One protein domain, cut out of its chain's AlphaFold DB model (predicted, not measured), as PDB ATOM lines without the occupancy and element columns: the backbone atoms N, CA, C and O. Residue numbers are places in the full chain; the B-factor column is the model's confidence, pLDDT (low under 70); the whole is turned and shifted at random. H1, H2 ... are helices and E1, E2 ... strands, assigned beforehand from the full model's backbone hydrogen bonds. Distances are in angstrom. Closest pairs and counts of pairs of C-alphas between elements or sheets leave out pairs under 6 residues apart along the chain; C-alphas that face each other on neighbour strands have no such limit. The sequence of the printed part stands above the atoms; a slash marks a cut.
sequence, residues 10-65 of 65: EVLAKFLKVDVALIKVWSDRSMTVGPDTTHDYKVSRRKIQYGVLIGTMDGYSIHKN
ATOM      1  N   GLU A  10     195.163 312.609 199.171       91.81
ATOM      2  CA  GLU A  10     194.595 313.829 199.766       91.81
ATOM      3  C   GLU A  10     194.151 313.592 201.211       91.81
ATOM      4  O   GLU A  10     194.370 314.425 202.089       91.81
ATOM      5  N   VAL A  11     193.577 312.416 201.480       91.56
ATOM      6  CA  VAL A  11     193.167 312.017 202.831       91.56
ATOM      7  C   VAL A  11     194.382 311.875 203.743       91.56
ATOM      8  O   VAL A  11     194.357 312.348 204.879       91.56
ATOM      9  N   LEU A  12     195.465 311.273 203.248       89.81
ATOM     10  CA  LEU A  12     196.708 311.172 204.011       89.81
ATOM     11  C   LEU A  12     197.333 312.556 204.260       89.81
ATOM     12  O   LEU A  12     197.756 312.835 205.381       89.81
ATOM     13  N   ALA A  13     197.345 313.428 203.249       92.12
ATOM     14  CA  ALA A  13     197.876 314.789 203.334       92.12
ATOM     15  C   ALA A  13     197.136 315.601 204.395       92.12
ATOM     16  O   ALA A  13     197.742 316.174 205.299       92.12
ATOM     17  N   LYS A  14     195.803 315.567 204.331       93.81
ATOM     18  CA  LYS A  14     194.908 316.229 205.279       93.81
ATOM     19  C   LYS A  14     195.078 315.684 206.696       93.81
ATOM     20  O   LYS A  14     195.119 316.468 207.641       93.81
ATOM     21  N   PHE A  15     195.219 314.366 206.852       91.75
ATOM     22  CA  PHE A  15     195.433 313.736 208.156       91.75
ATOM     23  C   PHE A  15     196.760 314.155 208.792       91.75
ATOM     24  O   PHE A  15     196.793 314.526 209.965       91.75
ATOM     25  N   LEU A  16     197.845 314.139 208.017       89.94
ATOM     26  CA  LEU A  16     199.182 314.500 208.493       89.94
ATOM     27  C   LEU A  16     199.444 316.013 208.489       89.94
ATOM     28  O   LEU A  16     200.481 316.440 208.989       89.94
ATOM     29  N   LYS A  17     198.510 316.819 207.966       91.81
ATOM     30  CA  LYS A  17     198.645 318.272 207.766       91.81
ATOM     31  C   LYS A  17     199.889 318.636 206.949       91.81
ATOM     32  O   LYS A  17     200.610 319.576 207.280       91.81
ATOM     33  N   VAL A  18     200.132 317.875 205.888       89.94
ATOM     34  CA  VAL A  18     201.233 318.083 204.939       89.94
ATOM     35  C   VAL A  18     200.684 318.431 203.563       89.94
ATOM     36  O   VAL A  18     199.514 318.184 203.272       89.94
ATOM     37  N   ASP A  19     201.537 318.981 202.704       90.56
ATOM     38  CA  ASP A  19     201.201 319.156 201.296       90.56
ATOM     39  C   ASP A  19     201.069 317.784 200.613       90.56
ATOM     40  O   ASP A  19     201.907 316.895 200.801       90.56
ATOM     41  N   VAL A  20     200.024 317.611 199.801       90.69
ATOM     42  CA  VAL A  20     199.810 316.400 199.001       90.69
ATOM     43  C   VAL A  20     200.962 316.151 198.025       90.69
ATOM     44  O   VAL A  20     201.262 314.999 197.724       90.69
ATOM     45  N   ALA A  21     201.673 317.200 197.598       89.75
ATOM     46  CA  ALA A  21     202.862 317.100 196.755       89.75
ATOM     47  C   ALA A  21     204.024 316.343 197.425       89.75
ATOM     48  O   ALA A  21     204.903 315.830 196.735       89.75
ATOM     49  N   LEU A  22     204.027 316.238 198.760       88.69
ATOM     50  CA  LEU A  22     205.012 315.449 199.503       88.69
ATOM     51  C   LEU A  22     204.646 313.963 199.572       88.69
ATOM     52  O   LEU A  22     205.429 313.175 200.098       88.69
ATOM     53  N   ILE A  23     203.475 313.560 199.074       89.00
ATOM     54  CA  ILE A  23     203.020 312.174 199.133       89.00
ATOM     55  C   ILE A  23     203.421 311.440 197.870       89.00
ATOM     56  O   ILE A  23     203.004 311.768 196.759       89.00
ATOM     57  N   LYS A  24     204.180 310.368 198.061       89.12
ATOM     58  CA  LYS A  24     204.552 309.450 196.998       89.12
ATOM     59  C   LYS A  24     203.739 308.173 197.120       89.12
ATOM     60  O   LYS A  24     203.841 307.466 198.117       89.12
ATOM     61  N   VAL A  25     202.943 307.885 196.096       88.25
ATOM     62  CA  VAL A  25     202.129 306.667 196.012       88.25
ATOM     63  C   VAL A  25     202.941 305.571 195.327       88.25
ATOM     64  O   VAL A  25     203.379 305.741 194.191       88.25
ATOM     65  N   TRP A  26     203.142 304.448 196.012       84.44
ATOM     66  CA  TRP A  26     203.895 303.301 195.495       84.44
ATOM     67  C   TRP A  26     202.984 302.211 194.937       84.44
ATOM     68  O   TRP A  26     203.319 301.563 193.948       84.44
ATOM     69  N   SER A  27     201.830 301.996 195.570       79.81
ATOM     70  CA  SER A  27     200.868 300.967 195.174       79.81
ATOM     71  C   SER A  27     199.428 301.390 195.465       79.81
ATOM     72  O   SER A  27     199.172 302.491 195.945       79.81
ATOM     73  N   ASP A  28     198.476 300.489 195.214       72.44
ATOM     74  CA  ASP A  28     197.055 300.679 195.521       72.44
ATOM     75  C   ASP A  28     196.769 300.918 197.009       72.44
ATOM     76  O   ASP A  28     195.629 301.250 197.343       72.44
ATOM     77  N   ARG A  29     197.762 300.725 197.896       72.00
ATOM     78  CA  ARG A  29     197.635 300.818 199.361       72.00
ATOM     79  C   ARG A  29     198.844 301.393 200.085       72.00
ATOM     80  O   ARG A  29     198.767 301.453 201.299       72.00
ATOM     81  N   SER A  30     199.946 301.734 199.423       82.12
ATOM     82  CA  SER A  30     201.186 302.157 200.096       82.12
ATOM     83  C   SER A  30     201.620 303.531 199.616       82.12
ATOM     84  O   SER A  30     201.678 303.797 198.410       82.12
ATOM     85  N   MET A  31     201.908 304.400 200.579       88.50
ATOM     86  CA  MET A  31     202.310 305.782 200.372       88.50
ATOM     87  C   MET A  31     203.399 306.172 201.359       88.50
ATOM     88  O   MET A  31     203.320 305.828 202.530       88.50
ATOM     89  N   THR A  32     204.369 306.961 200.923       89.94
ATOM     90  CA  THR A  32     205.337 307.603 201.826       89.94
ATOM     91  C   THR A  32     205.172 309.112 201.789       89.94
ATOM     92  O   THR A  32     204.653 309.660 200.816       89.94
ATOM     93  N   VAL A  33     205.621 309.788 202.844       85.81
ATOM     94  CA  VAL A  33     205.501 311.243 202.994       85.81
ATOM     95  C   VAL A  33     206.893 311.847 203.124       85.81
ATOM     96  O   VAL A  33     207.637 311.485 204.030       85.81
ATOM     97  N   GLY A  34     207.213 312.799 202.250       77.69
ATOM     98  CA  GLY A  34     208.494 313.497 202.228       77.69
ATOM     99  C   GLY A  34     209.586 312.778 201.423       77.69
ATOM    100  O   GLY A  34     209.331 311.755 200.782       77.69
ATOM    101  N   PRO A  35     210.811 313.338 201.419       69.38
ATOM    102  CA  PRO A  35     211.965 312.757 200.729       69.38
ATOM    103  C   PRO A  35     212.446 311.454 201.386       69.38
ATOM    104  O   PRO A  35     213.002 310.594 200.705       69.38
ATOM    105  N   ASP A  36     212.178 311.294 202.684       63.28
ATOM    106  CA  ASP A  36     212.541 310.117 203.457       63.28
ATOM    107  C   ASP A  36     211.413 309.083 203.399       63.28
ATOM    108  O   ASP A  36     210.332 309.248 203.966       63.28
ATOM    109  N   THR A  37     211.667 307.964 202.724       63.91
ATOM    110  CA  THR A  37     210.713 306.855 202.550       63.91
ATOM    111  C   THR A  37     210.511 306.018 203.820       63.91
ATOM    112  O   THR A  37     210.050 304.883 203.749       63.91
ATOM    113  N   THR A  38     210.893 306.539 204.987       69.12
ATOM    114  CA  THR A  38     210.955 305.805 206.260       69.12
ATOM    115  C   THR A  38     209.576 305.528 206.849       69.12
ATOM    116  O   THR A  38     209.422 304.629 207.669       69.12
ATOM    117  N   HIS A  39     208.565 306.292 206.440       78.56
ATOM    118  CA  HIS A  39     207.208 306.156 206.949       78.56
ATOM    119  C   HIS A  39     206.268 305.708 205.833       78.56
ATOM    120  O   HIS A  39     205.817 306.527 205.031       78.56
ATOM    121  N   ASP A  40     205.997 304.401 205.790       87.25
ATOM    122  CA  ASP A  40     204.992 303.804 204.913       87.25
ATOM    123  C   ASP A  40     203.611 303.896 205.570       87.25
ATOM    124  O   ASP A  40     203.370 303.416 206.683       87.25
ATOM    125  N   TYR A  41     202.695 304.529 204.857       88.38
ATOM    126  CA  TYR A  41     201.314 304.726 205.239       88.38
ATOM    127  C   TYR A  41     200.407 303.968 204.289       88.38
ATOM    128  O   TYR A  41     200.552 304.017 203.066       88.38
ATOM    129  N   LYS A  42     199.394 303.328 204.868       88.69
ATOM    130  CA  LYS A  42     198.344 302.646 204.125       88.69
ATOM    131  C   LYS A  42     197.000 303.270 204.398       88.69
ATOM    132  O   LYS A  42     196.544 303.306 205.538       88.69
ATOM    133  N   VAL A  43     196.349 303.724 203.336       88.75
ATOM    134  CA  VAL A  43     195.021 304.331 203.397       88.75
ATOM    135  C   VAL A  43     194.053 303.427 202.662       88.75
ATOM    136  O   VAL A  43     194.277 303.076 201.507       88.75
ATOM    137  N   SER A  44     192.999 303.001 203.351       87.38
ATOM    138  CA  SER A  44     191.980 302.130 202.772       87.38
ATOM    139  C   SER A  44     190.641 302.333 203.459       87.38
ATOM    140  O   SER A  44     190.582 302.541 204.667       87.38
ATOM    141  N   ARG A  45     189.547 302.201 202.709       85.50
ATOM    142  CA  ARG A  45     188.196 302.083 203.288       85.50
ATOM    143  C   ARG A  45     187.906 300.682 203.828       85.50
ATOM    144  O   ARG A  45     186.898 300.466 204.494       85.50
ATOM    145  N   ARG A  46     188.756 299.707 203.505       79.50
ATOM    146  CA  ARG A  46     188.604 298.309 203.905       79.50
ATOM    147  C   ARG A  46     189.481 298.015 205.111       79.50
ATOM    148  O   ARG A  46     190.517 298.641 205.323       79.50
ATOM    149  N   LYS A  47     189.071 297.016 205.893       70.88
ATOM    150  CA  LYS A  47     189.868 296.518 207.014       70.88
ATOM    151  C   LYS A  47     191.187 295.962 206.473       70.88
ATOM    152  O   LYS A  47     191.176 295.061 205.636       70.88
ATOM    153  N   ILE A  48     192.307 296.508 206.938       71.81
ATOM    154  CA  ILE A  48     193.644 296.027 206.588       71.81
ATOM    155  C   ILE A  48     194.133 295.136 207.733       71.81
ATOM    156  O   ILE A  48     193.866 295.416 208.898       71.81
ATOM    157  N   GLN A  49     194.810 294.038 207.401       69.75
ATOM    158  CA  GLN A  49     195.350 293.093 208.386       69.75
ATOM    159  C   GLN A  49     196.722 293.522 208.938       69.75
ATOM    160  O   GLN A  49     197.143 293.022 209.976       69.75
ATOM    161  N   TYR A  50     197.415 294.439 208.256       71.94
ATOM    162  CA  TYR A  50     198.804 294.807 208.537       71.94
ATOM    163  C   TYR A  50     198.947 296.316 208.760       71.94
ATOM    164  O   TYR A  50     198.329 297.101 208.035       71.94
ATOM    165  N   GLY A  51     199.800 296.691 209.717       78.00
ATOM    166  CA  GLY A  51     200.057 298.071 210.135       78.00
ATOM    167  C   GLY A  51     199.275 298.472 211.390       78.00
ATOM    168  O   GLY A  51     198.240 297.891 211.721       78.00
ATOM    169  N   VAL A  52     199.775 299.481 212.096       88.12
ATOM    170  CA  VAL A  52     199.111 300.061 213.267       88.12
ATOM    171  C   VAL A  52     198.115 301.107 212.784       88.12
ATOM    172  O   VAL A  52     198.504 302.057 212.108       88.12
ATOM    173  N   LEU A  53     196.833 300.948 213.119       90.50
ATOM    174  CA  LEU A  53     195.824 301.977 212.863       90.50
ATOM    175  C   LEU A  53     196.188 303.236 213.660       90.50
ATOM    176  O   LEU A  53     196.162 303.216 214.888       90.50
ATOM    177  N   ILE A  54     196.511 304.320 212.962       92.06
ATOM    178  CA  ILE A  54     196.860 305.606 213.582       92.06
ATOM    179  C   ILE A  54     195.699 306.600 213.559       92.06
ATOM    180  O   ILE A  54     195.721 307.585 214.290       92.06
ATOM    181  N   GLY A  55     194.676 306.350 212.740       91.25
ATOM    182  CA  GLY A  55     193.482 307.182 212.705       91.25
ATOM    183  C   GLY A  55     192.530 306.844 211.569       91.25
ATOM    184  O   GLY A  55     192.797 305.986 210.725       91.25
ATOM    185  N   THR A  56     191.400 307.543 211.557       91.81
ATOM    186  CA  THR A  56     190.383 307.467 210.506       91.81
ATOM    187  C   THR A  56     190.042 308.872 210.014       91.81
ATOM    188  O   THR A  56     190.017 309.824 210.793       91.81
ATOM    189  N   MET A  57     189.808 309.025 208.710       91.62
ATOM    190  CA  MET A  57     189.452 310.306 208.094       91.62
ATOM    191  C   MET A  57     188.647 310.085 206.816       91.62
ATOM    192  O   MET A  57     189.003 309.238 206.002       91.62
ATOM    193  N   ASP A  58     187.554 310.834 206.641       88.19
ATOM    194  CA  ASP A  58     186.702 310.817 205.439       88.19
ATOM    195  C   ASP A  58     186.278 309.396 204.991       88.19
ATOM    196  O   ASP A  58     186.177 309.081 203.805       88.19
ATOM    197  N   GLY A  59     186.048 308.505 205.965       87.38
ATOM    198  CA  GLY A  59     185.672 307.104 205.735       87.38
ATOM    199  C   GLY A  59     186.831 306.165 205.379       87.38
ATOM    200  O   GLY A  59     186.590 305.001 205.060       87.38
ATOM    201  N   TYR A  60     188.076 306.638 205.440       89.06
ATOM    202  CA  TYR A  60     189.284 305.832 205.286       89.06
ATOM    203  C   TYR A  60     189.941 305.561 206.637       89.06
ATOM    204  O   TYR A  60     189.984 306.423 207.513       89.06
ATOM    205  N   SER A  61     190.519 304.375 206.766       89.75
ATOM    206  CA  SER A  61     191.411 303.999 207.853       89.75
ATOM    207  C   SER A  61     192.857 304.165 207.411       89.75
ATOM    208  O   SER A  61     193.255 303.683 206.345       89.75
ATOM    209  N   ILE A  62     193.647 304.827 208.250       89.75
ATOM    210  CA  ILE A  62     195.043 305.163 207.992       89.75
ATOM    211  C   ILE A  62     195.903 304.315 208.919       89.75
ATOM    212  O   ILE A  62     195.804 304.411 210.143       89.75
ATOM    213  N   HIS A  63     196.744 303.478 208.330       90.88
ATOM    214  CA  HIS A  63     197.647 302.593 209.048       90.88
ATOM    215  C   HIS A  63     199.084 303.020 208.785       90.88
ATOM    216  O   HIS A  63     199.419 303.397 207.663       90.88
ATOM    217  N   LYS A  64     199.926 302.942 209.809       88.00
ATOM    218  CA  LYS A  64     201.372 303.131 209.698       88.00
ATOM    219  C   LYS A  64     202.051 301.772 209.816       88.00
ATOM    220  O   LYS A  64     201.732 301.015 210.737       88.00
ATOM    221  N   ASN A  65     202.921 301.463 208.863       83.38
ATOM    222  CA  ASN A  65     203.808 300.306 208.920       83.38
ATOM    223  C   ASN A  65     205.104 300.653 209.661       83.38
ATOM    224  O   ASN A  65     205.525 301.832 209.599       83.38
TER     225      ASN A  65
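This is residues 10 to 65 of the 65 residues of an uncharacterized protein of Paenibacillus sp. FSL A5-0031 (UniProt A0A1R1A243). A strongly twisted, curled sheet of five short strands wraps round one short helix, H1, which sits in the hollow of the sheet. One end of the sheet is the row E1, E2, E3, and the other is the hairpin of E4 and E5, with E5 beside E3. The printed part has 56 residues with one named helix and five named strands, in the order H1, E1, E2, E3, E4, E5; across the sheet the order is E1, E2, E3, E5, E4, all antiparallel. The class is mixed, helices and strands. The whole is compact, with a radius of gyration of the C-alphas of 10.2 A, and spans 28 by 20 by 18 A.

H1, residues 10 to 16, is on the sheet, with 30 pairs of C-alphas within 10 A, and the sheet curls round it. Every O i to N i+4 pair in H1 is within hydrogen-bond range. E1, residues 23 to 25, comes closest to H1 where the C-alphas of Ala 13 and Ile 23 are 7.1 A apart. E1 and E2, residues 31 to 33, form a hairpin, with N 24 and O 32 at 2.9 A. E2 and H1 are near each other, with 5 pairs of C-alphas within 10 A. E2 and E3, residues 40 to 44, form a hairpin at 128 degrees between their directions, with N 41 and O 31 at 2.7 A. E1, E2 and E3 make a meander, each strand the antiparallel neighbour of the one before. The closest C-alphas of H1 and E3 are those of Leu 12 and Val 43, 7.1 A apart. E4, residues 52 to 57, is apart from E3; its closest C-alpha to H1 is that of Met 57, 6.7 A from that of Val 11. E4 and E5, residues 60 to 64, form a hairpin, with N 62 and O 55 at 2.9 A. The pairing of E3 is staggered: residues 40 to 41 pair with E2 and residues 41 to 44 with E5, where N 42 and O 63 are 2.8 A apart. E1 and E4 are the edge strands.

H1 begins at C-alpha 10, (194.595, 313.829, 199.766), and is 9.9 A long from first to last C-alpha. E1 measures 6.4 A, E2 6.8 A and E3 13.3 A. E4, the longest strand, measures 15.0 A from C-alpha 52 at (199.111, 300.061, 213.267). E5 measures 13.1 A and ends at C-alpha 64, (201.372, 303.131, 209.698).

The two C-alphas farthest apart are those of Pro 35 and Lys 47, 28.1 A. The printed part has no cut and no long link. Its mean pLDDT is 84.7, with residues 35 to 38 and residue 49 under 70.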